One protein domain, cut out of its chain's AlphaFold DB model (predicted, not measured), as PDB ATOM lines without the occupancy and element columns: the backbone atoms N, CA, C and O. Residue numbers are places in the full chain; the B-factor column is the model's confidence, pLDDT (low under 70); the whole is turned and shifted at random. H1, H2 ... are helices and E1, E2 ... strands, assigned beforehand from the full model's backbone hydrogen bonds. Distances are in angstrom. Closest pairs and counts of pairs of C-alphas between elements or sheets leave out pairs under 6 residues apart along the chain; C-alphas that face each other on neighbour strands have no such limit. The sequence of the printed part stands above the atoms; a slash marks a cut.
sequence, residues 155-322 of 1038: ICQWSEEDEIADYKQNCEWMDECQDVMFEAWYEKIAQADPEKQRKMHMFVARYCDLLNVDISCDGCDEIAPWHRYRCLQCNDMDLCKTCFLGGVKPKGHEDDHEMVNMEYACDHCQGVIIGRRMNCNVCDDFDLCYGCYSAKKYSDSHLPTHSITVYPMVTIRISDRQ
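What this domain is: This is residues 155 to 322 of the 1038 residues of an uncharacterized protein of Patagioenas fasciata monilis (UniProt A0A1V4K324). Two small sheets, E2 E1 E3 E7 and E5 E4 E6, are set end to end, and E6 runs on into E7 to join them along the length. To one side of them is a loose group of helices: H1 reaches from H6 at the second sheet out to H2, while H3 grazes the first sheet. The printed part has 168 residues, with six named helices and seven named strands in the order H1 H2 H3 H4 E1 E2 H5 E3 E4 E5 H6 E6 E7. Both sheets are antiparallel in the orders just named; the class is mixed, helices and strands, with under half of the residues in named elements. The whole is compact, with a radius of gyration of the C-alphas of 16.3 A and spans of 48 by 41 by 29 A.

How they stand to each other: Start at H1, residues 160 to 179; H2, 182 to 186, is close but not clearly touching it, with the closest C-alphas, Cys 177 and Trp 185, 6.4 A apart. H3, residues 194 to 206, is about perpendicular to H1 at 76 degrees, close but not clearly touching: C-alphas 170 and 203 are closest at 6.5 A. H4, 208 to 211, comes closest to H3 at C-alphas 204 and 211, 7.3 A, again close but not clearly touching. Next find the hairpin of E1, 228 to 231, and E2, 238 to 240, with N 229 and O 239 at 2.8 A. H5, 241 to 245, is on this sheet at a height of 8.0 A, and only just over E2, with 3 of its 5 C-alphas. E3, 258 to 262, pairs with E1 through N 260 and O 230, 2.9 A. H3 only grazes this sheet, with residues 198 to 206. In the second sheet E4, 277 to 280, and E5, 287 to 289, form a hairpin, with N 278 and O 288 at 2.9 A. H6, 290 to 294, only grazes that sheet and touches residues 163 to 168 of H1; C-alphas 164 and 291 are closest at 5.4 A. E6, 308 to 311, pairs with E4, with N 309 and O 279 at 2.9 A. E6 runs on at 16 degrees into E7, 314 to 317, which pairs with E3 through N 259 and O 316, 2.8 A. E2, H5, E3 and E5, H6, E6 are split strand-helix-strand units, two strands running the same way with another strand between them, both with right-handed crossovers. In H1, H2, H3, H5 and H6 every O i to N i+4 pair is within hydrogen-bond range; H4 is too short for one.

Where its parts are: Find C-alpha 160 at (4.113, 154.651, 62.775); H1 runs 29.1 A from there to C-alpha 179. H3 spans 18.2 A, E3 12.9 A and E7 10.3 A, ending at C-alpha 317, (-15.463, 146.203, 72.598).

The domain as a whole: The farthest C-alphas, Lys 251 and Thr 305, are 48.3 A apart. The printed part has no cut; the links H4 to E1, H5 to E3, E3 to E4 and H6 to E6 are long. Mean pLDDT of the printed part is 79.8, with 28 residues under 70, among them 224 to 227, 244 to 248 and 316 to 322.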
ATOM      1  N   ILE A 155     -10.910 149.283  63.545       61.97
ATOM      2  CA  ILE A 155      -9.507 149.404  63.138       61.97
ATOM      3  C   ILE A 155      -8.886 150.539  63.952       61.97
ATOM      4  O   ILE A 155      -9.208 151.710  63.736       61.97
ATOM      5  N   CYS A 156      -8.004 150.197  64.888       60.03
ATOM      6  CA  CYS A 156      -7.347 151.173  65.748       60.03
ATOM      7  C   CYS A 156      -6.168 151.813  64.996       60.03
ATOM      8  O   CYS A 156      -5.243 151.122  64.565       60.03
ATOM      9  N   GLN A 157      -6.203 153.134  64.805       59.62
ATOM     10  CA  GLN A 157      -5.174 153.872  64.064       59.62
ATOM     11  C   GLN A 157      -4.073 154.383  65.003       59.62
ATOM     12  O   GLN A 157      -4.047 155.560  65.355       59.62
ATOM     13  N   TRP A 158      -3.155 153.495  65.391       71.94
ATOM     14  CA  TRP A 158      -1.850 153.902  65.928       71.94
ATOM     15  C   TRP A 158      -0.989 154.499  64.804       71.94
ATOM     16  O   TRP A 158      -1.069 154.051  63.655       71.94
ATOM     17  N   SER A 159      -0.160 155.502  65.114       79.44
ATOM     18  CA  SER A 159       0.800 156.035  64.138       79.44
ATOM     19  C   SER A 159       2.025 155.122  63.981       79.44
ATOM     20  O   SER A 159       2.248 154.191  64.758       79.44
ATOM     21  N   GLU A 160       2.833 155.361  62.945       82.06
ATOM     22  CA  GLU A 160       4.113 154.651  62.775       82.06
ATOM     23  C   GLU A 160       5.126 155.079  63.840       82.06
ATOM     24  O   GLU A 160       5.923 154.270  64.314       82.06
ATOM     25  N   GLU A 161       5.030 156.329  64.278       84.06
ATOM     26  CA  GLU A 161       5.790 156.915  65.366       84.06
ATOM     27  C   GLU A 161       5.466 156.256  66.719       84.06
ATOM     28  O   GLU A 161       6.398 155.921  67.454       84.06
ATOM     29  N   ASP A 162       4.185 156.008  67.022       84.19
ATOM     30  CA  ASP A 162       3.741 155.377  68.278       84.19
ATOM     31  C   ASP A 162       4.218 153.921  68.388       84.19
ATOM     32  O   ASP A 162       4.800 153.532  69.401       84.19
ATOM     33  N   GLU A 163       4.037 153.114  67.335       85.25
ATOM     34  CA  GLU A 163       4.485 151.712  67.325       85.25
ATOM     35  C   GLU A 163       6.018 151.585  67.380       85.25
ATOM     36  O   GLU A 163       6.547 150.641  67.973       85.25
ATOM     37  N   ILE A 164       6.758 152.542  66.807       87.12
ATOM     38  CA  ILE A 164       8.224 152.598  66.915       87.12
ATOM     39  C   ILE A 164       8.670 153.067  68.310       87.12
ATOM     40  O   ILE A 164       9.722 152.630  68.783       87.12
ATOM     41  N   ALA A 165       7.908 153.938  68.977       87.44
ATOM     42  CA  ALA A 165       8.182 154.363  70.350       87.44
ATOM     43  C   ALA A 165       7.929 153.229  71.359       87.44
ATOM     44  O   ALA A 165       8.807 152.939  72.172       87.44
ATOM     45  N   ASP A 166       6.790 152.537  71.249       86.62
ATOM     46  CA  ASP A 166       6.474 151.328  72.020       86.62
ATOM     47  C   ASP A 166       7.552 150.248  71.839       86.62
ATOM     48  O   ASP A 166       8.099 149.739  72.818       86.62
ATOM     49  N   TYR A 167       7.930 149.937  70.595       89.00
ATOM     50  CA  TYR A 167       8.965 148.940  70.317       89.00
ATOM     51  C   TYR A 167      10.314 149.281  70.976       89.00
ATOM     52  O   TYR A 167      10.952 148.391  71.538       89.00
ATOM     53  N   LYS A 168      10.735 150.555  70.961       88.69
ATOM     54  CA  LYS A 168      11.964 150.995  71.647       88.69
ATOM     55  C   LYS A 168      11.859 150.839  73.160       88.69
ATOM     56  O   LYS A 168      12.754 150.246  73.752       88.69
ATOM     57  N   GLN A 169      10.764 151.303  73.766       89.50
ATOM     58  CA  GLN A 169      10.582 151.211  75.215       89.50
ATOM     59  C   GLN A 169      10.555 149.753  75.694       89.50
ATOM     60  O   GLN A 169      11.123 149.436  76.736       89.50
ATOM     61  N   ASN A 170       9.947 148.866  74.905       89.44
ATOM     62  CA  ASN A 170       9.923 147.431  75.168       89.44
ATOM     63  C   ASN A 170      11.299 146.763  74.980       89.44
ATOM     64  O   ASN A 170      11.590 145.805  75.688       89.44
ATOM     65  N   CYS A 171      12.164 147.259  74.084       86.44
ATOM     66  CA  CYS A 171      13.561 146.805  74.028       86.44
ATOM     67  C   CYS A 171      14.317 147.210  75.304       86.44
ATOM     68  O   CYS A 171      14.911 146.352  75.940       86.44
ATOM     69  N   GLU A 172      14.217 148.476  75.726       89.06
ATOM     70  CA  GLU A 172      14.862 148.973  76.957       89.06
ATOM     71  C   GLU A 172      14.431 148.176  78.203       89.06
ATOM     72  O   GLU A 172      15.257 147.852  79.055       89.06
ATOM     73  N   TRP A 173      13.149 147.806  78.305       89.94
ATOM     74  CA  TRP A 173      12.651 146.972  79.404       89.94
ATOM     75  C   TRP A 173      13.083 145.506  79.311       89.94
ATOM     76  O   TRP A 173      13.304 144.888  80.351       89.94
ATOM     77  N   MET A 174      13.249 144.956  78.106       86.69
ATOM     78  CA  MET A 174      13.809 143.615  77.924       86.69
ATOM     79  C   MET A 174      15.294 143.577  78.307       86.69
ATOM     80  O   MET A 174      15.712 142.640  78.983       86.69
ATOM     81  N   ASP A 175      16.063 144.611  77.958       85.50
ATOM     82  CA  ASP A 175      17.459 144.761  78.380       85.50
ATOM     83  C   ASP A 175      17.544 144.898  79.922       85.50
ATOM     84  O   ASP A 175      18.285 144.157  80.570       85.50
ATOM     85  N   GLU A 176      16.696 145.735  80.550       85.12
ATOM     86  CA  GLU A 176      16.592 145.832  82.023       85.12
ATOM     87  C   GLU A 176      16.247 144.492  82.710       85.12
ATOM     88  O   GLU A 176      16.686 144.261  83.838       85.12
ATOM     89  N   CYS A 177      15.447 143.629  82.070       83.38
ATOM     90  CA  CYS A 177      15.077 142.302  82.587       83.38
ATOM     91  C   CYS A 177      16.156 141.226  82.362       83.38
ATOM     92  O   CYS A 177      16.021 140.120  82.882       83.38
ATOM     93  N   GLN A 178      17.203 141.517  81.582       76.56
ATOM     94  CA  GLN A 178      18.377 140.649  81.433       76.56
ATOM     95  C   GLN A 178      19.512 141.071  82.380       76.56
ATOM     96  O   GLN A 178      20.202 140.210  82.925       76.56
ATOM     97  N   ASP A 179      19.666 142.376  82.634       72.50
ATOM     98  CA  ASP A 179      20.643 142.919  83.593       72.50
ATOM     99  C   ASP A 179      20.232 142.724  85.072       72.50
ATOM    100  O   ASP A 179      21.086 142.740  85.965       72.50
ATOM    101  N   VAL A 180      18.934 142.551  85.360       68.06
ATOM    102  CA  VAL A 180      18.385 142.402  86.720       68.06
ATOM    103  C   VAL A 180      17.372 141.256  86.768       68.06
ATOM    104  O   VAL A 180      16.529 141.149  85.885       68.06
ATOM    105  N   MET A 181      17.417 140.441  87.834       76.50
ATOM    106  CA  MET A 181      16.436 139.375  88.114       76.50
ATOM    107  C   MET A 181      14.996 139.869  87.902       76.50
ATOM    108  O   MET A 181      14.601 140.889  88.479       76.50
ATOM    109  N   PHE A 182      14.218 139.141  87.096       81.06
ATOM    110  CA  PHE A 182      12.894 139.568  86.637       81.06
ATOM    111  C   PHE A 182      11.932 139.892  87.789       81.06
ATOM    112  O   PHE A 182      11.190 140.867  87.714       81.06
ATOM    113  N   GLU A 183      11.997 139.161  88.900       80.25
ATOM    114  CA  GLU A 183      11.179 139.394  90.093       80.25
ATOM    115  C   GLU A 183      11.423 140.796  90.686       80.25
ATOM    116  O   GLU A 183      10.481 141.513  91.030       80.25
ATOM    117  N   ALA A 184      12.683 141.242  90.716       79.81
ATOM    118  CA  ALA A 184      13.073 142.578  91.173       79.81
ATOM    119  C   ALA A 184      12.800 143.681  90.127       79.81
ATOM    120  O   ALA A 184      12.781 144.869  90.462       79.81
ATOM    121  N   TRP A 185      12.562 143.317  88.863       86.81
ATOM    122  CA  TRP A 185      11.967 144.222  87.878       86.81
ATOM    123  C   TRP A 185      10.448 144.329  88.075       86.81
ATOM    124  O   TRP A 185       9.907 145.434  88.075       86.81
ATOM    125  N   TYR A 186       9.770 143.209  88.333       82.75
ATOM    126  CA  TYR A 186       8.323 143.127  88.538       82.75
ATOM    127  C   TYR A 186       7.859 143.932  89.769       82.75
ATOM    128  O   TYR A 186       6.867 144.658  89.694       82.75
ATOM    129  N   GLU A 187       8.622 143.940  90.870       84.00
ATOM    130  CA  GLU A 187       8.341 144.799  92.040       84.00
ATOM    131  C   GLU A 187       8.330 146.315  91.729       84.00
ATOM    132  O   GLU A 187       7.711 147.095  92.465       84.00
ATOM    133  N   LYS A 188       8.959 146.765  90.630       85.56
ATOM    134  CA  LYS A 188       8.900 148.172  90.185       85.56
ATOM    135  C   LYS A 188       7.503 148.558  89.682       85.56
ATOM    136  O   LYS A 188       7.144 149.733  89.753       85.56
ATOM    137  N   ILE A 189       6.708 147.604  89.186       85.19
ATOM    138  CA  ILE A 189       5.387 147.855  88.578       85.19
ATOM    139  C   ILE A 189       4.427 148.486  89.599       85.19
ATOM    140  O   ILE A 189       3.691 149.416  89.269       85.19
ATOM    141  N   ALA A 190       4.479 148.041  90.858       80.62
ATOM    142  CA  ALA A 190       3.672 148.580  91.959       80.62
ATOM    143  C   ALA A 190       4.102 149.989  92.429       80.62
ATOM    144  O   ALA A 190       3.408 150.605  93.236       80.62
ATOM    145  N   GLN A 191       5.240 150.493  91.940       82.31
ATOM    146  CA  GLN A 191       5.812 151.803  92.278       82.31
ATOM    147  C   GLN A 191       5.684 152.814  91.121       82.31
ATOM    148  O   GLN A 191       6.080 153.971  91.261       82.31
ATOM    149  N   ALA A 192       5.154 152.382  89.973       84.56
ATOM    150  CA  ALA A 192       4.936 153.210  88.794       84.56
ATOM    151  C   ALA A 192       3.643 154.043  88.892       84.56
ATOM    152  O   ALA A 192       2.739 153.746  89.674       84.56
ATOM    153  N   ASP A 193       3.527 155.081  88.061       85.81
ATOM    154  CA  ASP A 193       2.246 155.753  87.837       85.81
ATOM    155  C   ASP A 193       1.259 154.825  87.090       85.81
ATOM    156  O   ASP A 193       1.692 153.897  86.401       85.81
ATOM    157  N   PRO A 194      -0.067 155.063  87.157       82.19
ATOM    158  CA  PRO A 194      -1.047 154.152  86.564       82.19
ATOM    159  C   PRO A 194      -0.935 153.956  85.044       82.19
ATOM    160  O   PRO A 194      -1.387 152.931  84.542       82.19
ATOM    161  N   GLU A 195      -0.378 154.906  84.282       80.81
ATOM    162  CA  GLU A 195      -0.210 154.738  82.832       80.81
ATOM    163  C   GLU A 195       1.030 153.905  82.509       80.81
ATOM    164  O   GLU A 195       0.954 152.973  81.704       80.81
ATOM    165  N   LYS A 196       2.154 154.184  83.173       84.06
ATOM    166  CA  LYS A 196       3.354 153.355  83.076       84.06
ATOM    167  C   LYS A 196       3.095 151.940  83.597       84.06
ATOM    168  O   LYS A 196       3.541 150.993  82.962       84.06
ATOM    169  N   GLN A 197       2.302 151.780  84.659       84.06
ATOM    170  CA  GLN A 197       1.861 150.477  85.161       84.06
ATOM    171  C   GLN A 197       1.114 149.671  84.083       84.06
ATOM    172  O   GLN A 197       1.472 148.518  83.852       84.06
ATOM    173  N   ARG A 198       0.135 150.267  83.375       84.06
ATOM    174  CA  ARG A 198      -0.540 149.604  82.236       84.06
ATOM    175  C   ARG A 198       0.455 149.150  81.171       84.06
ATOM    176  O   ARG A 198       0.381 148.015  80.712       84.06
ATOM    177  N   LYS A 199       1.404 150.015  80.794       86.00
ATOM    178  CA  LYS A 199       2.411 149.703  79.765       86.00
ATOM    179  C   LYS A 199       3.379 148.598  80.213       86.00
ATOM    180  O   LYS A 199       3.677 147.718  79.416       86.00
ATOM    181  N   MET A 200       3.809 148.583  81.477       87.62
ATOM    182  CA  MET A 200       4.685 147.532  82.020       87.62
ATOM    183  C   MET A 200       3.975 146.174  82.129       87.62
ATOM    184  O   MET A 200       4.547 145.162  81.739       87.62
ATOM    185  N   HIS A 201       2.716 146.133  82.575       87.00
ATOM    186  CA  HIS A 201       1.921 144.897  82.547       87.00
ATOM    187  C   HIS A 201       1.639 144.426  81.109       87.00
ATOM    188  O   HIS A 201       1.702 143.234  80.826       87.00
ATOM    189  N   MET A 202       1.402 145.348  80.167       86.06
ATOM    190  CA  MET A 202       1.274 145.016  78.741       86.06
ATOM    191  C   MET A 202       2.578 144.447  78.156       86.06
ATOM    192  O   MET A 202       2.519 143.527  77.348       86.06
ATOM    193  N   PHE A 203       3.748 144.932  78.587       89.25
ATOM    194  CA  PHE A 203       5.047 144.336  78.255       89.25
ATOM    195  C   PHE A 203       5.157 142.896  78.783       89.25
ATOM    196  O   PHE A 203       5.454 141.993  78.001       89.25
ATOM    197  N   VAL A 204       4.827 142.645  80.056       87.62
ATOM    198  CA  VAL A 204       4.829 141.279  80.623       87.62
ATOM    199  C   VAL A 204       3.875 140.359  79.852       87.62
ATOM    200  O   VAL A 204       4.262 139.266  79.449       87.62
ATOM    201  N   ALA A 205       2.661 140.825  79.548       85.81
ATOM    202  CA  ALA A 205       1.680 140.064  78.776       85.81
ATOM    203  C   ALA A 205       2.022 139.903  77.283       85.81
ATOM    204  O   ALA A 205       1.406 139.077  76.605       85.81
ATOM    205  N   ARG A 206       2.983 140.675  76.765       86.88
ATOM    206  CA  ARG A 206       3.489 140.577  75.393       86.88
ATOM    207  C   ARG A 206       4.655 139.605  75.275       86.88
ATOM    208  O   ARG A 206       4.737 138.921  74.264       86.88
ATOM    209  N   TYR A 207       5.532 139.554  76.274       88.38
ATOM    210  CA  TYR A 207       6.745 138.728  76.285       88.38
ATOM    211  C   TYR A 207       6.668 137.577  77.306       88.38
ATOM    212  O   TYR A 207       7.700 137.090  77.762       88.38
ATOM    213  N   CYS A 208       5.459 137.128  77.663       85.12
ATOM    214  CA  CYS A 208       5.223 136.116  78.702       85.12
ATOM    215  C   CYS A 208       6.048 134.834  78.516       85.12
ATOM    216  O   CYS A 208       6.567 134.302  79.494       85.12
ATOM    217  N   ASP A 209       6.249 134.398  77.272       81.38
ATOM    218  CA  ASP A 209       6.977 133.166  76.947       81.38
ATOM    219  C   ASP A 209       8.499 133.323  77.137       81.38
ATOM    220  O   ASP A 209       9.173 132.393  77.572       81.38
ATOM    221  N   LEU A 210       9.043 134.520  76.877       84.38
ATOM    222  CA  LEU A 210      10.446 134.868  77.150       84.38
ATOM    223  C   LEU A 210      10.707 135.129  78.641       84.38
ATOM    224  O   LEU A 210      11.811 134.893  79.129       84.38
ATOM    225  N   LEU A 211       9.695 135.614  79.363       84.38
ATOM    226  CA  LEU A 211       9.758 135.927  80.793       84.38
ATOM    227  C   LEU A 211       9.358 134.734  81.688       84.38
ATOM    228  O   LEU A 211       9.518 134.814  82.902       84.38
ATOM    229  N   ASN A 212       8.878 133.629  81.102       80.38
ATOM    230  CA  ASN A 212       8.317 132.453  81.784       80.38
ATOM    231  C   ASN A 212       7.173 132.801  82.764       80.38
ATOM    232  O   ASN A 212       7.155 132.342  83.906       80.38
ATOM    233  N   VAL A 213       6.220 133.627  82.318       82.94
ATOM    234  CA  VAL A 213       5.066 134.077  83.120       82.94
ATOM    235  C   VAL A 213       3.773 133.422  82.635       82.94
ATOM    236  O   VAL A 213       3.246 133.782  81.580       82.94
ATOM    237  N   ASP A 214       3.221 132.511  83.438       82.44
ATOM    238  CA  ASP A 214       1.865 131.986  83.241       82.44
ATOM    239  C   ASP A 214       0.816 133.089  83.453       82.44
ATOM    240  O   ASP A 214       0.837 133.805  84.455       82.44
ATOM    241  N   ILE A 215      -0.134 133.208  82.520       82.69
ATOM    242  CA  ILE A 215      -1.214 134.205  82.570       82.69
ATOM    243  C   ILE A 215      -2.565 133.495  82.662       82.69
ATOM    244  O   ILE A 215      -2.974 132.770  81.752       82.69
ATOM    245  N   SER A 216      -3.254 133.709  83.783       85.25
ATOM    246  CA  SER A 216      -4.605 133.222  84.073       85.25
ATOM    247  C   SER A 216      -5.688 134.079  83.419       85.25
ATOM    248  O   SER A 216      -5.507 135.273  83.198       85.25
ATOM    249  N   CYS A 217      -6.850 133.487  83.161       85.12
ATOM    250  CA  CYS A 217      -8.036 134.195  82.687       85.12
ATOM    251  C   CYS A 217      -8.889 134.721  83.855       85.12
ATOM    252  O   CYS A 217      -9.541 133.924  84.528       85.12
ATOM    253  N   ASP A 218      -9.040 136.041  84.003       83.62
ATOM    254  CA  ASP A 218      -9.871 136.702  85.038       83.62
ATOM    255  C   ASP A 218     -11.362 136.299  85.034       83.62
ATOM    256  O   ASP A 218     -12.148 136.685  85.904       83.62
ATOM    257  N   GLY A 219     -11.800 135.569  84.005       80.38
ATOM    258  CA  GLY A 219     -13.152 135.037  83.889       80.38
ATOM    259  C   GLY A 219     -13.345 133.601  84.392       80.38
ATOM    260  O   GLY A 219     -14.500 133.209  84.605       80.38
ATOM    261  N   CYS A 220     -12.282 132.805  84.539       80.94
ATOM    262  CA  CYS A 220     -12.368 131.386  84.923       80.94
ATOM    263  C   CYS A 220     -11.150 130.827  85.677       80.94
ATOM    264  O   CYS A 220     -11.117 129.625  85.905       80.94
ATOM    265  N   ASP A 221     -10.175 131.666  86.025       81.88
ATOM    266  CA  ASP A 221      -8.953 131.387  86.796       81.88
ATOM    267  C   ASP A 221      -7.953 130.384  86.163       81.88
ATOM    268  O   ASP A 221      -6.768 130.415  86.484       81.88
ATOM    269  N   GLU A 222      -8.384 129.574  85.191       79.69
ATOM    270  CA  GLU A 222      -7.532 128.726  84.342       79.69
ATOM    271  C   GLU A 222      -6.454 129.519  83.577       79.69
ATOM    272  O   GLU A 222      -6.699 130.635  83.101       79.69
ATOM    273  N   ILE A 223      -5.285 128.898  83.376       74.25
ATOM    274  CA  ILE A 223      -4.196 129.423  82.532       74.25
ATOM    275  C   ILE A 223      -4.693 129.564  81.081       74.25
ATOM    276  O   ILE A 223      -5.390 128.690  80.561       74.25
ATOM    277  N   ALA A 224      -4.342 130.669  80.416       68.56
ATOM    278  CA  ALA A 224      -4.848 131.051  79.097       68.56
ATOM    279  C   ALA A 224      -3.755 130.999  77.997       68.56
ATOM    280  O   ALA A 224      -3.223 132.045  77.602       68.56
ATOM    281  N   PRO A 225      -3.415 129.804  77.473       58.00
ATOM    282  CA  PRO A 225      -2.369 129.637  76.465       58.00
ATOM    283  C   PRO A 225      -2.817 130.081  75.059       58.00
ATOM    284  O   PRO A 225      -3.896 129.708  74.591       58.00
ATOM    285  N   TRP A 226      -1.949 130.831  74.371       54.91
ATOM    286  CA  TRP A 226      -1.965 131.199  72.937       54.91
ATOM    287  C   TRP A 226      -3.187 131.942  72.353       54.91
ATOM    288  O   TRP A 226      -3.061 132.545  71.297       54.91
ATOM    289  N   HIS A 227      -4.365 131.912  72.985       69.06
ATOM    290  CA  HIS A 227      -5.604 132.496  72.446       69.06
ATOM    291  C   HIS A 227      -6.392 133.247  73.533       69.06
ATOM    292  O   HIS A 227      -7.443 132.791  74.011       69.06
ATOM    293  N   ARG A 228      -5.875 134.415  73.931       83.31
ATOM    294  CA  ARG A 228      -6.490 135.295  74.938       83.31
ATOM    295  C   ARG A 228      -6.755 136.701  74.401       83.31
ATOM    296  O   ARG A 228      -6.183 137.127  73.403       83.31
ATOM    297  N   TYR A 229      -7.656 137.405  75.069       84.00
ATOM    298  CA  TYR A 229      -8.027 138.782  74.782       84.00
ATOM    299  C   TYR A 229      -7.627 139.652  75.963       84.00
ATOM    300  O   TYR A 229      -8.126 139.427  77.066       84.00
ATOM    301  N   ARG A 230      -6.784 140.659  75.724       85.88
ATOM    302  CA  ARG A 230      -6.296 141.567  76.769       85.88
ATOM    303  C   ARG A 230      -6.943 142.940  76.661       85.88
ATOM    304  O   ARG A 230      -7.121 143.455  75.556       85.88
ATOM    305  N   CYS A 231      -7.277 143.539  77.801       86.88
ATOM    306  CA  CYS A 231      -7.818 144.896  77.860       86.88
ATOM    307  C   CYS A 231      -6.725 145.957  77.664       86.88
ATOM    308  O   CYS A 231      -5.646 145.856  78.249       86.88
ATOM    309  N   LEU A 232      -7.014 147.006  76.890       81.75
ATOM    310  CA  LEU A 232      -6.105 148.143  76.698       81.75
ATOM    311  C   LEU A 232      -6.246 149.223  77.793       81.75
ATOM    312  O   LEU A 232      -5.335 150.030  77.987       81.75
ATOM    313  N   GLN A 233      -7.375 149.252  78.512       83.94
ATOM    314  CA  GLN A 233      -7.691 150.249  79.544       83.94
ATOM    315  C   GLN A 233      -7.459 149.757  80.982       83.94
ATOM    316  O   GLN A 233      -7.177 150.576  81.858       83.94
ATOM    317  N   CYS A 234      -7.566 148.452  81.253       85.00
ATOM    318  CA  CYS A 234      -7.270 147.880  82.572       85.00
ATOM    319  C   CYS A 234      -5.752 147.695  82.785       85.00
ATOM    320  O   CYS A 234      -4.980 147.652  81.831       85.00
ATOM    321  N   ASN A 235      -5.321 147.586  84.047       78.56
ATOM    322  CA  ASN A 235      -3.910 147.367  84.396       78.56
ATOM    323  C   ASN A 235      -3.446 145.953  84.048       78.56
ATOM    324  O   ASN A 235      -2.479 145.789  83.309       78.56
ATOM    325  N   ASP A 236      -4.160 144.964  84.572       81.31
ATOM    326  CA  ASP A 236      -3.957 143.549  84.307       81.31
ATOM    327  C   ASP A 236      -5.352 142.934  84.188       81.31
ATOM    328  O   ASP A 236      -6.149 143.063  85.119       81.31
ATOM    329  N   MET A 237      -5.698 142.450  82.992       85.75
ATOM    330  CA  MET A 237      -6.987 141.818  82.698       85.75
ATOM    331  C   MET A 237      -6.905 141.067  81.363       85.75
ATOM    332  O   MET A 237      -6.818 141.692  80.298       85.75
ATOM    333  N   ASP A 238      -6.956 139.741  81.432       86.19
ATOM    334  CA  ASP A 238      -6.920 138.819  80.299       86.19
ATOM    335  C   ASP A 238      -8.119 137.860  80.354       86.19
ATOM    336  O   ASP A 238      -8.444 137.264  81.382       86.19
ATOM    337  N   LEU A 239      -8.783 137.660  79.216       83.12
ATOM    338  CA  LEU A 239      -9.857 136.679  79.066       83.12
ATOM    339  C   LEU A 239      -9.477 135.629  78.027       83.12
ATOM    340  O   LEU A 239      -9.218 135.950  76.868       83.12
ATOM    341  N   CYS A 240      -9.547 134.349  78.393       81.38
ATOM    342  CA  CYS A 240      -9.497 133.269  77.413       81.38
ATOM    343  C   CYS A 240     -10.644 133.414  76.395       81.38
ATOM    344  O   CYS A 240     -11.715 133.951  76.710       81.38
ATOM    345  N   LYS A 241     -10.449 132.889  75.178       75.12
ATOM    346  CA  LYS A 241     -11.430 132.929  74.075       75.12
ATOM    347  C   LYS A 241     -12.860 132.573  74.514       75.12
ATOM    348  O   LYS A 241     -13.806 133.253  74.122       75.12
ATOM    349  N   THR A 242     -13.024 131.586  75.396       69.69
ATOM    350  CA  THR A 242     -14.325 131.164  75.947       69.69
ATOM    351  C   THR A 242     -14.961 132.200  76.885       69.69
ATOM    352  O   THR A 242     -16.164 132.442  76.790       69.69
ATOM    353  N   CYS A 243     -14.193 132.845  77.769       72.50
ATOM    354  CA  CYS A 243     -14.722 133.869  78.677       72.50
ATOM    355  C   CYS A 243     -15.005 135.196  77.962       72.50
ATOM    356  O   CYS A 243     -16.022 135.832  78.247       72.50
ATOM    357  N   PHE A 244     -14.173 135.564  76.984       69.69
ATOM    358  CA  PHE A 244     -14.411 136.721  76.124       69.69
ATOM    359  C   PHE A 244     -15.686 136.548  75.281       69.69
ATOM    360  O   PHE A 244     -16.592 137.378  75.348       69.69
ATOM    361  N   LEU A 245     -15.826 135.425  74.562       61.94
ATOM    362  CA  LEU A 245     -17.048 135.104  73.806       61.94
ATOM    363  C   LEU A 245     -18.275 134.898  74.713       61.94
ATOM    364  O   LEU A 245     -19.404 135.130  74.284       61.94
ATOM    365  N   GLY A 246     -18.065 134.494  75.968       58.91
ATOM    366  CA  GLY A 246     -19.103 134.379  76.990       58.91
ATOM    367  C   GLY A 246     -19.567 135.706  77.603       58.91
ATOM    368  O   GLY A 246     -20.515 135.686  78.389       58.91
ATOM    369  N   GLY A 247     -18.928 136.839  77.283       66.44
ATOM    370  CA  GLY A 247     -19.259 138.150  77.854       66.44
ATOM    371  C   GLY A 247     -19.022 138.236  79.364       66.44
ATOM    372  O   GLY A 247     -19.795 138.880  80.078       66.44
ATOM    373  N   VAL A 248     -18.003 137.533  79.867       68.62
ATOM    374  CA  VAL A 248     -17.637 137.542  81.290       68.62
ATOM    375  C   VAL A 248     -17.027 138.897  81.652       68.62
ATOM    376  O   VAL A 248     -16.198 139.421  80.914       68.62
ATOM    377  N   LYS A 249     -17.432 139.459  82.796       71.25
ATOM    378  CA  LYS A 249     -16.968 140.765  83.281       71.25
ATOM    379  C   LYS A 249     -16.319 140.629  84.660       71.25
ATOM    380  O   LYS A 249     -17.048 140.491  85.648       71.25
ATOM    381  N   PRO A 250     -14.980 140.654  84.743       74.31
ATOM    382  CA  PRO A 250     -14.257 140.821  85.999       74.31
ATOM    383  C   PRO A 250     -14.595 142.157  86.677       74.31
ATOM    384  O   PRO A 250     -15.154 143.074  86.068       74.31
ATOM    385  N   LYS A 251     -14.265 142.287  87.966       66.06
ATOM    386  CA  LYS A 251     -14.547 143.507  88.737       66.06
ATOM    387  C   LYS A 251     -13.673 144.664  88.239       66.06
ATOM    388  O   LYS A 251     -12.458 144.590  88.349       66.06
ATOM    389  N   GLY A 252     -14.298 145.747  87.770       65.44
ATOM    390  CA  GLY A 252     -13.600 146.958  87.309       65.44
ATOM    391  C   GLY A 252     -13.353 147.046  85.798       65.44
ATOM    392  O   GLY A 252     -12.626 147.936  85.368       65.44
ATOM    393  N   HIS A 253     -13.950 146.157  84.996       74.94
ATOM    394  CA  HIS A 253     -13.957 146.262  83.535       74.94
ATOM    395  C   HIS A 253     -15.316 146.775  83.029       74.94
ATOM    396  O   HIS A 253     -16.337 146.110  83.222       74.94
ATOM    397  N   GLU A 254     -15.327 147.917  82.338       72.88
ATOM    398  CA  GLU A 254     -16.538 148.533  81.773       72.88
ATOM    399  C   GLU A 254     -16.806 148.096  80.319       72.88
ATOM    400  O   GLU A 254     -15.980 147.456  79.672       72.88
ATOM    401  N   ASP A 255     -18.007 148.367  79.801       64.38
ATOM    402  CA  ASP A 255     -18.466 147.837  78.502       64.38
ATOM    403  C   ASP A 255     -17.867 148.532  77.264       64.38
ATOM    404  O   ASP A 255     -17.921 147.980  76.160       64.38
ATOM    405  N   ASP A 256     -17.331 149.738  77.427       68.75
ATOM    406  CA  ASP A 256     -16.717 150.576  76.390       68.75
ATOM    407  C   ASP A 256     -15.204 150.351  76.230       68.75
ATOM    408  O   ASP A 256     -14.619 150.808  75.246       68.75
ATOM    409  N   HIS A 257     -14.584 149.613  77.156       80.00
ATOM    410  CA  HIS A 257     -13.190 149.191  77.069       80.00
ATOM    411  C   HIS A 257     -12.918 148.371  75.793       80.00
ATOM    412  O   HIS A 257     -13.754 147.599  75.312       80.00
ATOM    413  N   GLU A 258     -11.708 148.527  75.259       78.88
ATOM    414  CA  GLU A 258     -11.239 147.908  74.025       78.88
ATOM    415  C   GLU A 258     -10.287 146.750  74.329       78.88
ATOM    416  O   GLU A 258      -9.292 146.896  75.038       78.88
ATOM    417  N   MET A 259     -10.604 145.593  73.755       81.12
ATOM    418  CA  MET A 259      -9.839 144.359  73.877       81.12
ATOM    419  C   MET A 259      -9.064 144.094  72.584       81.12
ATOM    420  O   MET A 259      -9.607 144.272  71.488       81.12
ATOM    421  N   VAL A 260      -7.822 143.623  72.704       81.75
ATOM    422  CA  VAL A 260      -6.989 143.150  71.583       81.75
ATOM    423  C   VAL A 260      -6.856 141.623  71.615       81.75
ATOM    424  O   VAL A 260      -6.860 141.018  72.686       81.75
ATOM    425  N   ASN A 261      -6.772 140.996  70.441       82.62
ATOM    426  CA  ASN A 261      -6.596 139.549  70.275       82.62
ATOM    427  C   ASN A 261      -5.102 139.178  70.327       82.62
ATOM    428  O   ASN A 261      -4.353 139.531  69.417       82.62
ATOM    429  N   MET A 262      -4.677 138.466  71.367       82.88
ATOM    430  CA  MET A 262      -3.284 138.064  71.595       82.88
ATOM    431  C   MET A 262      -3.051 136.665  71.000       82.88
ATOM    432  O   MET A 262      -3.071 135.677  71.730       82.88
ATOM    433  N   GLU A 263      -2.915 136.593  69.669       81.69
ATOM    434  CA  GLU A 263      -2.918 135.332  68.889       81.69
ATOM    435  C   GLU A 263      -1.636 135.092  68.058       81.69
ATOM    436  O   GLU A 263      -1.278 133.942  67.832       81.69
ATOM    437  N   TYR A 264      -0.912 136.139  67.630       85.25
ATOM    438  CA  TYR A 264       0.266 136.018  66.746       85.25
ATOM    439  C   TYR A 264       1.539 136.538  67.423       85.25
ATOM    440  O   TYR A 264       1.547 137.658  67.936       85.25
ATOM    441  N   ALA A 265       2.618 135.754  67.394       87.50
ATOM    442  CA  ALA A 265       3.948 136.156  67.859       87.50
ATOM    443  C   ALA A 265       4.774 136.804  66.731       87.50
ATOM    444  O   ALA A 265       4.428 136.714  65.559       87.50
ATOM    445  N   CYS A 266       5.860 137.493  67.091       89.50
ATOM    446  CA  CYS A 266       6.838 138.037  66.145       89.50
ATOM    447  C   CYS A 266       8.076 137.132  66.096       89.50
ATOM    448  O   CYS A 266       8.793 137.066  67.093       89.50
ATOM    449  N   ASP A 267       8.401 136.519  64.958       87.31
ATOM    450  CA  ASP A 267       9.523 135.569  64.829       87.31
ATOM    451  C   ASP A 267      10.874 136.107  65.313       87.31
ATOM    452  O   ASP A 267      11.716 135.356  65.805       87.31
ATOM    453  N   HIS A 268      11.104 137.417  65.178       86.69
ATOM    454  CA  HIS A 268      12.376 138.013  65.577       86.69
ATOM    455  C   HIS A 268      12.473 138.330  67.079       86.69
ATOM    456  O   HIS A 268      13.530 138.126  67.670       86.69
ATOM    457  N   CYS A 269      11.418 138.875  67.698       86.88
ATOM    458  CA  CYS A 269      11.459 139.315  69.103       86.88
ATOM    459  C   CYS A 269      10.619 138.456  70.058       86.88
ATOM    460  O   CYS A 269      10.535 138.788  71.235       86.88
ATOM    461  N   GLN A 270       9.978 137.404  69.542       87.06
ATOM    462  CA  GLN A 270       9.091 136.420  70.187       87.06
ATOM    463  C   GLN A 270       7.871 136.982  70.936       87.06
ATOM    464  O   GLN A 270       6.926 136.250  71.202       87.06
ATOM    465  N   GLY A 271       7.817 138.289  71.197       86.81
ATOM    466  CA  GLY A 271       6.658 138.942  71.786       86.81
ATOM    467  C   GLY A 271       5.457 139.036  70.843       86.81
ATOM    468  O   GLY A 271       5.603 139.254  69.636       86.81
ATOM    469  N   VAL A 272       4.263 138.944  71.427       87.75
ATOM    470  CA  VAL A 272       2.966 139.008  70.739       87.75
ATOM    471  C   VAL A 272       2.793 140.326  69.965       87.75
ATOM    472  O   VAL A 272       3.246 141.404  70.376       87.75
ATOM    473  N   ILE A 273       2.135 140.260  68.809       86.88
ATOM    474  CA  ILE A 273       1.889 141.401  67.925       86.88
ATOM    475  C   ILE A 273       0.550 142.059  68.279       86.88
ATOM    476  O   ILE A 273      -0.512 141.619  67.853       86.88
ATOM    477  N   ILE A 274       0.628 143.147  69.048       83.50
ATOM    478  CA  ILE A 274      -0.519 143.993  69.427       83.50
ATOM    479  C   ILE A 274      -0.891 144.976  68.301       83.50
ATOM    480  O   ILE A 274      -2.070 145.216  68.054       83.50
ATOM    481  N   GLY A 275       0.120 145.566  67.653       84.06
ATOM    482  CA  GLY A 275      -0.020 146.582  66.604       84.06
ATOM    483  C   GLY A 275      -0.171 145.992  65.197       84.06
ATOM    484  O   GLY A 275      -0.842 144.983  64.990       84.06
ATOM    485  N   ARG A 276       0.475 146.608  64.203       86.00
ATOM    486  CA  ARG A 276       0.495 146.102  62.824       86.00
ATOM    487  C   ARG A 276       1.345 144.833  62.691       86.00
ATOM    488  O   ARG A 276       2.532 144.816  63.034       86.00
ATOM    489  N   ARG A 277       0.735 143.799  62.104       88.75
ATOM    490  CA  ARG A 277       1.336 142.500  61.761       88.75
ATOM    491  C   ARG A 277       1.817 142.506  60.308       88.75
ATOM    492  O   ARG A 277       1.059 142.856  59.401       88.75
ATOM    493  N   MET A 278       3.079 142.133  60.101       87.50
ATOM    494  CA  MET A 278       3.755 142.045  58.804       87.50
ATOM    495  C   MET A 278       3.893 140.569  58.402       87.50
ATOM    496  O   MET A 278       4.940 139.964  58.628       87.50
ATOM    497  N   ASN A 279       2.846 140.001  57.803       87.31
ATOM    498  CA  ASN A 279       2.817 138.593  57.400       87.31
ATOM    499  C   ASN A 279       3.598 138.384  56.098       87.31
ATOM    500  O   ASN A 279       3.278 139.004  55.078       87.31
ATOM    501  N   CYS A 280       4.564 137.467  56.083       86.81
ATOM    502  CA  CYS A 280       5.252 137.078  54.856       86.81
ATOM    503  C   CYS A 280       4.346 136.213  53.964       86.81
ATOM    504  O   CYS A 280       3.799 135.210  54.402       86.81
ATOM    505  N   ASN A 281       4.214 136.549  52.679       84.06
ATOM    506  CA  ASN A 281       3.431 135.751  51.720       84.06
ATOM    507  C   ASN A 281       4.281 134.675  51.005       84.06
ATOM    508  O   ASN A 281       3.912 134.225  49.920       84.06
ATOM    509  N   VAL A 282       5.470 134.356  51.534       84.00
ATOM    510  CA  VAL A 282       6.498 133.528  50.866       84.00
ATOM    511  C   VAL A 282       7.163 132.543  51.831       84.00
ATOM    512  O   VAL A 282       7.401 131.399  51.458       84.00
ATOM    513  N   CYS A 283       7.475 132.981  53.053       83.31
ATOM    514  CA  CYS A 283       7.819 132.079  54.153       83.31
ATOM    515  C   CYS A 283       6.537 131.469  54.731       83.31
ATOM    516  O   CYS A 283       5.499 132.128  54.732       83.31
ATOM    517  N   ASP A 284       6.629 130.230  55.207       81.06
ATOM    518  CA  ASP A 284       5.548 129.576  55.947       81.06
ATOM    519  C   ASP A 284       5.526 130.101  57.392       81.06
ATOM    520  O   ASP A 284       6.596 130.337  57.954       81.06
ATOM    521  N   ASP A 285       4.323 130.327  57.928       81.00
ATOM    522  CA  ASP A 285       4.018 130.845  59.279       81.00
ATOM    523  C   ASP A 285       5.004 131.907  59.829       81.00
ATOM    524  O   ASP A 285       5.537 131.757  60.923       81.00
ATOM    525  N   PHE A 286       5.290 132.964  59.046       85.44
ATOM    526  CA  PHE A 286       6.302 133.976  59.396       85.44
ATOM    527  C   PHE A 286       5.744 135.402  59.500       85.44
ATOM    528  O   PHE A 286       5.268 135.985  58.514       85.44
ATOM    529  N   ASP A 287       5.919 136.001  60.675       88.44
ATOM    530  CA  ASP A 287       5.348 137.277  61.081       88.44
ATOM    531  C   ASP A 287       6.335 138.190  61.810       88.44
ATOM    532  O   ASP A 287       7.046 137.805  62.737       88.44
ATOM    533  N   LEU A 288       6.305 139.477  61.456       88.44
ATOM    534  CA  LEU A 288       7.031 140.515  62.186       88.44
ATOM    535  C   LEU A 288       6.082 141.580  62.734       88.44
ATOM    536  O   LEU A 288       5.160 142.039  62.058       88.44
ATOM    537  N   CYS A 289       6.359 142.053  63.949       90.62
ATOM    538  CA  CYS A 289       5.791 143.310  64.421       90.62
ATOM    539  C   CYS A 289       6.393 144.485  63.627       90.62
ATOM    540  O   CYS A 289       7.559 144.437  63.210       90.62
ATOM    541  N   TYR A 290       5.624 145.565  63.448       88.50
ATOM    542  CA  TYR A 290       6.070 146.747  62.696       88.50
ATOM    543  C   TYR A 290       7.434 147.296  63.172       88.50
ATOM    544  O   TYR A 290       8.262 147.678  62.347       88.50
ATOM    545  N   GLY A 291       7.727 147.239  64.478       88.56
ATOM    546  CA  GLY A 291       9.020 147.636  65.047       88.56
ATOM    547  C   GLY A 291      10.223 146.823  64.543       88.56
ATOM    548  O   GLY A 291      11.228 147.411  64.139       88.56
ATOM    549  N   CYS A 292      10.126 145.488  64.492       88.81
ATOM    550  CA  CYS A 292      11.205 144.632  63.972       88.81
ATOM    551  C   CYS A 292      11.385 144.801  62.458       88.81
ATOM    552  O   CYS A 292      12.515 144.914  61.978       88.81
ATOM    553  N   TYR A 293      10.274 144.896  61.722       88.00
ATOM    554  CA  TYR A 293      10.267 145.150  60.282       88.00
ATOM    555  C   TYR A 293      10.907 146.504  59.926       88.00
ATOM    556  O   TYR A 293      11.809 146.562  59.090       88.00
ATOM    557  N   SER A 294      10.512 147.583  60.611       87.06
ATOM    558  CA  SER A 294      11.061 148.934  60.427       87.06
ATOM    559  C   SER A 294      12.548 149.007  60.807       87.06
ATOM    560  O   SER A 294      13.360 149.587  60.081       87.06
ATOM    561  N   ALA A 295      12.947 148.314  61.881       85.06
ATOM    562  CA  ALA A 295      14.345 148.153  62.282       85.06
ATOM    563  C   ALA A 295      15.165 147.209  61.373       85.06
ATOM    564  O   ALA A 295      16.367 147.061  61.596       85.06
ATOM    565  N   LYS A 296      14.545 146.579  60.362       84.62
ATOM    566  CA  LYS A 296      15.156 145.599  59.440       84.62
ATOM    567  C   LYS A 296      15.812 144.408  60.147       84.62
ATOM    568  O   LYS A 296      16.782 143.837  59.647       84.62
ATOM    569  N   LYS A 297      15.276 144.029  61.310       78.69
ATOM    570  CA  LYS A 297      15.689 142.835  62.046       78.69
ATOM    571  C   LYS A 297      14.922 141.624  61.504       78.69
ATOM    572  O   LYS A 297      13.821 141.323  61.956       78.69
ATOM    573  N   TYR A 298      15.498 140.976  60.498       77.25
ATOM    574  CA  TYR A 298      15.012 139.711  59.943       77.25
ATOM    575  C   TYR A 298      15.773 138.536  60.578       77.25
ATOM    576  O   TYR A 298      16.907 138.708  61.026       77.25
ATOM    577  N   SER A 299      15.166 137.351  60.618       68.12
ATOM    578  CA  SER A 299      15.875 136.096  60.889       68.12
ATOM    579  C   SER A 299      16.763 135.705  59.699       68.12
ATOM    580  O   SER A 299      16.508 136.118  58.567       68.12
ATOM    581  N   ASP A 300      17.746 134.827  59.921       63.81
ATOM    582  CA  ASP A 300      18.599 134.279  58.846       63.81
ATOM    583  C   ASP A 300      17.808 133.513  57.760       63.81
ATOM    584  O   ASP A 300      18.315 133.276  56.664       63.81
ATOM    585  N   SER A 301      16.557 133.134  58.049       67.12
ATOM    586  CA  SER A 301      15.627 132.470  57.128       67.12
ATOM    587  C   SER A 301      14.829 133.420  56.221       67.12
ATOM    588  O   SER A 301      14.286 132.961  55.215       67.12
ATOM    589  N   HIS A 302      14.740 134.720  56.531       77.31
ATOM    590  CA  HIS A 302      13.834 135.648  55.843       77.31
ATOM    591  C   HIS A 302      14.566 136.691  54.980       77.31
ATOM    592  O   HIS A 302      15.250 137.588  55.479       77.31
ATOM    593  N   LEU A 303      14.339 136.657  53.662       75.94
ATOM    594  CA  LEU A 303      14.920 137.621  52.724       75.94
ATOM    595  C   LEU A 303      14.112 138.937  52.665       75.94
ATOM    596  O   LEU A 303      12.899 138.894  52.451       75.94
ATOM    597  N   PRO A 304      14.757 140.125  52.702       71.31
ATOM    598  CA  PRO A 304      14.084 141.431  52.579       71.31
ATOM    599  C   PRO A 304      13.344 141.692  51.250       71.31
ATOM    600  O   PRO A 304      12.798 142.774  51.055       71.31
ATOM    601  N   THR A 305      13.375 140.743  50.311       75.62
ATOM    602  CA  THR A 305      12.727 140.808  48.991       75.62
ATOM    603  C   THR A 305      11.397 140.053  48.919       75.62
ATOM    604  O   THR A 305      10.778 140.035  47.857       75.62
ATOM    605  N   HIS A 306      10.959 139.397  49.997       82.56
ATOM    606  CA  HIS A 306       9.661 138.721  50.034       82.56
ATOM    607  C   HIS A 306       8.495 139.723  50.055       82.56
ATOM    608  O   HIS A 306       8.591 140.806  50.631       82.56
ATOM    609  N   SER A 307       7.371 139.364  49.428       82.50
ATOM    610  CA  SER A 307       6.144 140.165  49.493       82.50
ATOM    611  C   SER A 307       5.434 139.964  50.831       82.50
ATOM    612  O   SER A 307       5.294 138.826  51.278       82.50
ATOM    613  N   ILE A 308       4.946 141.053  51.423       84.75
ATOM    614  CA  ILE A 308       4.348 141.088  52.763       84.75
ATOM    615  C   ILE A 308       2.902 141.589  52.679       84.75
ATOM    616  O   ILE A 308       2.605 142.509  51.914       84.75
ATOM    617  N   THR A 309       2.016 141.004  53.484       85.25
ATOM    618  CA  THR A 309       0.662 141.512  53.740       85.25
ATOM    619  C   THR A 309       0.637 142.222  55.089       85.25
ATOM    620  O   THR A 309       1.042 141.657  56.103       85.25
ATOM    621  N   VAL A 310       0.158 143.468  55.103       83.81
ATOM    622  CA  VAL A 310       0.003 144.254  56.333       83.81
ATOM    623  C   VAL A 310      -1.400 144.055  56.888       83.81
ATOM    624  O   VAL A 310      -2.375 144.476  56.264       83.81
ATOM    625  N   TYR A 311      -1.497 143.471  58.078       80.75
ATOM    626  CA  TYR A 311      -2.741 143.415  58.841       80.75
ATOM    627  C   TYR A 311      -2.738 144.533  59.902       80.75
ATOM    628  O   TYR A 311      -1.775 144.636  60.672       80.75
ATOM    629  N   PRO A 312      -3.759 145.412  59.935       78.88
ATOM    630  CA  PRO A 312      -3.834 146.509  60.895       78.88
ATOM    631  C   PRO A 312      -4.260 146.024  62.285       78.88
ATOM    632  O   PRO A 312      -4.878 144.968  62.421       78.88
ATOM    633  N   MET A 313      -3.990 146.839  63.309       75.00
ATOM    634  CA  MET A 313      -4.491 146.598  64.660       75.00
ATOM    635  C   MET A 313      -6.026 146.614  64.676       75.00
ATOM    636  O   MET A 313      -6.659 147.579  64.241       75.00
ATOM    637  N   VAL A 314      -6.619 145.550  65.217       71.56
ATOM    638  CA  VAL A 314      -8.066 145.414  65.414       71.56
ATOM    639  C   VAL A 314      -8.367 145.409  66.905       71.56
ATOM    640  O   VAL A 314      -7.897 144.533  67.630       71.56
ATOM    641  N   THR A 315      -9.189 146.360  67.346       72.56
ATOM    642  CA  THR A 315      -9.754 146.384  68.694       72.56
ATOM    643  C   THR A 315     -11.234 146.019  68.678       72.56
ATOM    644  O   THR A 315     -11.942 146.137  67.673       72.56
ATOM    645  N   ILE A 316     -11.693 145.471  69.801       68.62
ATOM    646  CA  ILE A 316     -13.018 144.872  69.937       68.62
ATOM    647  C   ILE A 316     -13.590 145.263  71.301       68.62
ATOM    648  O   ILE A 316     -12.982 144.964  72.326       68.62
ATOM    649  N   ARG A 317     -14.772 145.883  71.338       65.81
ATOM    650  CA  ARG A 317     -15.463 146.203  72.598       65.81
ATOM    651  C   ARG A 317     -16.431 145.093  72.994       65.81
ATOM    652  O   ARG A 317     -16.947 144.362  72.145       65.81
ATOM    653  N   ILE A 318     -16.703 144.975  74.293       59.03
ATOM    654  CA  ILE A 318     -17.678 144.002  74.813       59.03
ATOM    655  C   ILE A 318     -19.118 144.483  74.548       59.03
ATOM    656  O   ILE A 318     -19.982 143.676  74.204       59.03
ATOM    657  N   SER A 319     -19.364 145.798  74.609       52.78
ATOM    658  CA  SER A 319     -20.651 146.438  74.270       52.78
ATOM    659  C   SER A 319     -21.185 146.073  72.881       52.78
ATOM    660  O   SER A 319     -22.363 145.730  72.752       52.78
ATOM    661  N   ASP A 320     -20.331 146.084  71.856       51.28
ATOM    662  CA  ASP A 320     -20.721 145.791  70.467       51.28
ATOM    663  C   ASP A 320     -21.148 144.317  70.269       51.28
ATOM    664  O   ASP A 320     -21.831 143.969  69.304       51.28
ATOM    665  N   ARG A 321     -20.830 143.436  71.230       53.22
ATOM    666  CA  ARG A 321     -21.128 141.993  71.208       53.22
ATOM    667  C   ARG A 321     -22.381 141.594  71.996       53.22
ATOM    668  O   ARG A 321     -22.491 140.456  72.447       53.22
ATOM    669  N   GLN A 322     -23.385 142.473  72.106       45.50
ATOM    670  CA  GLN A 322     -24.692 142.114  72.700       45.50
ATOM    671  C   GLN A 322     -25.399 140.940  71.994       45.50
ATOM    672  O   GLN A 322     -26.195 140.242  72.625       45.50
TER     673      GLN A 322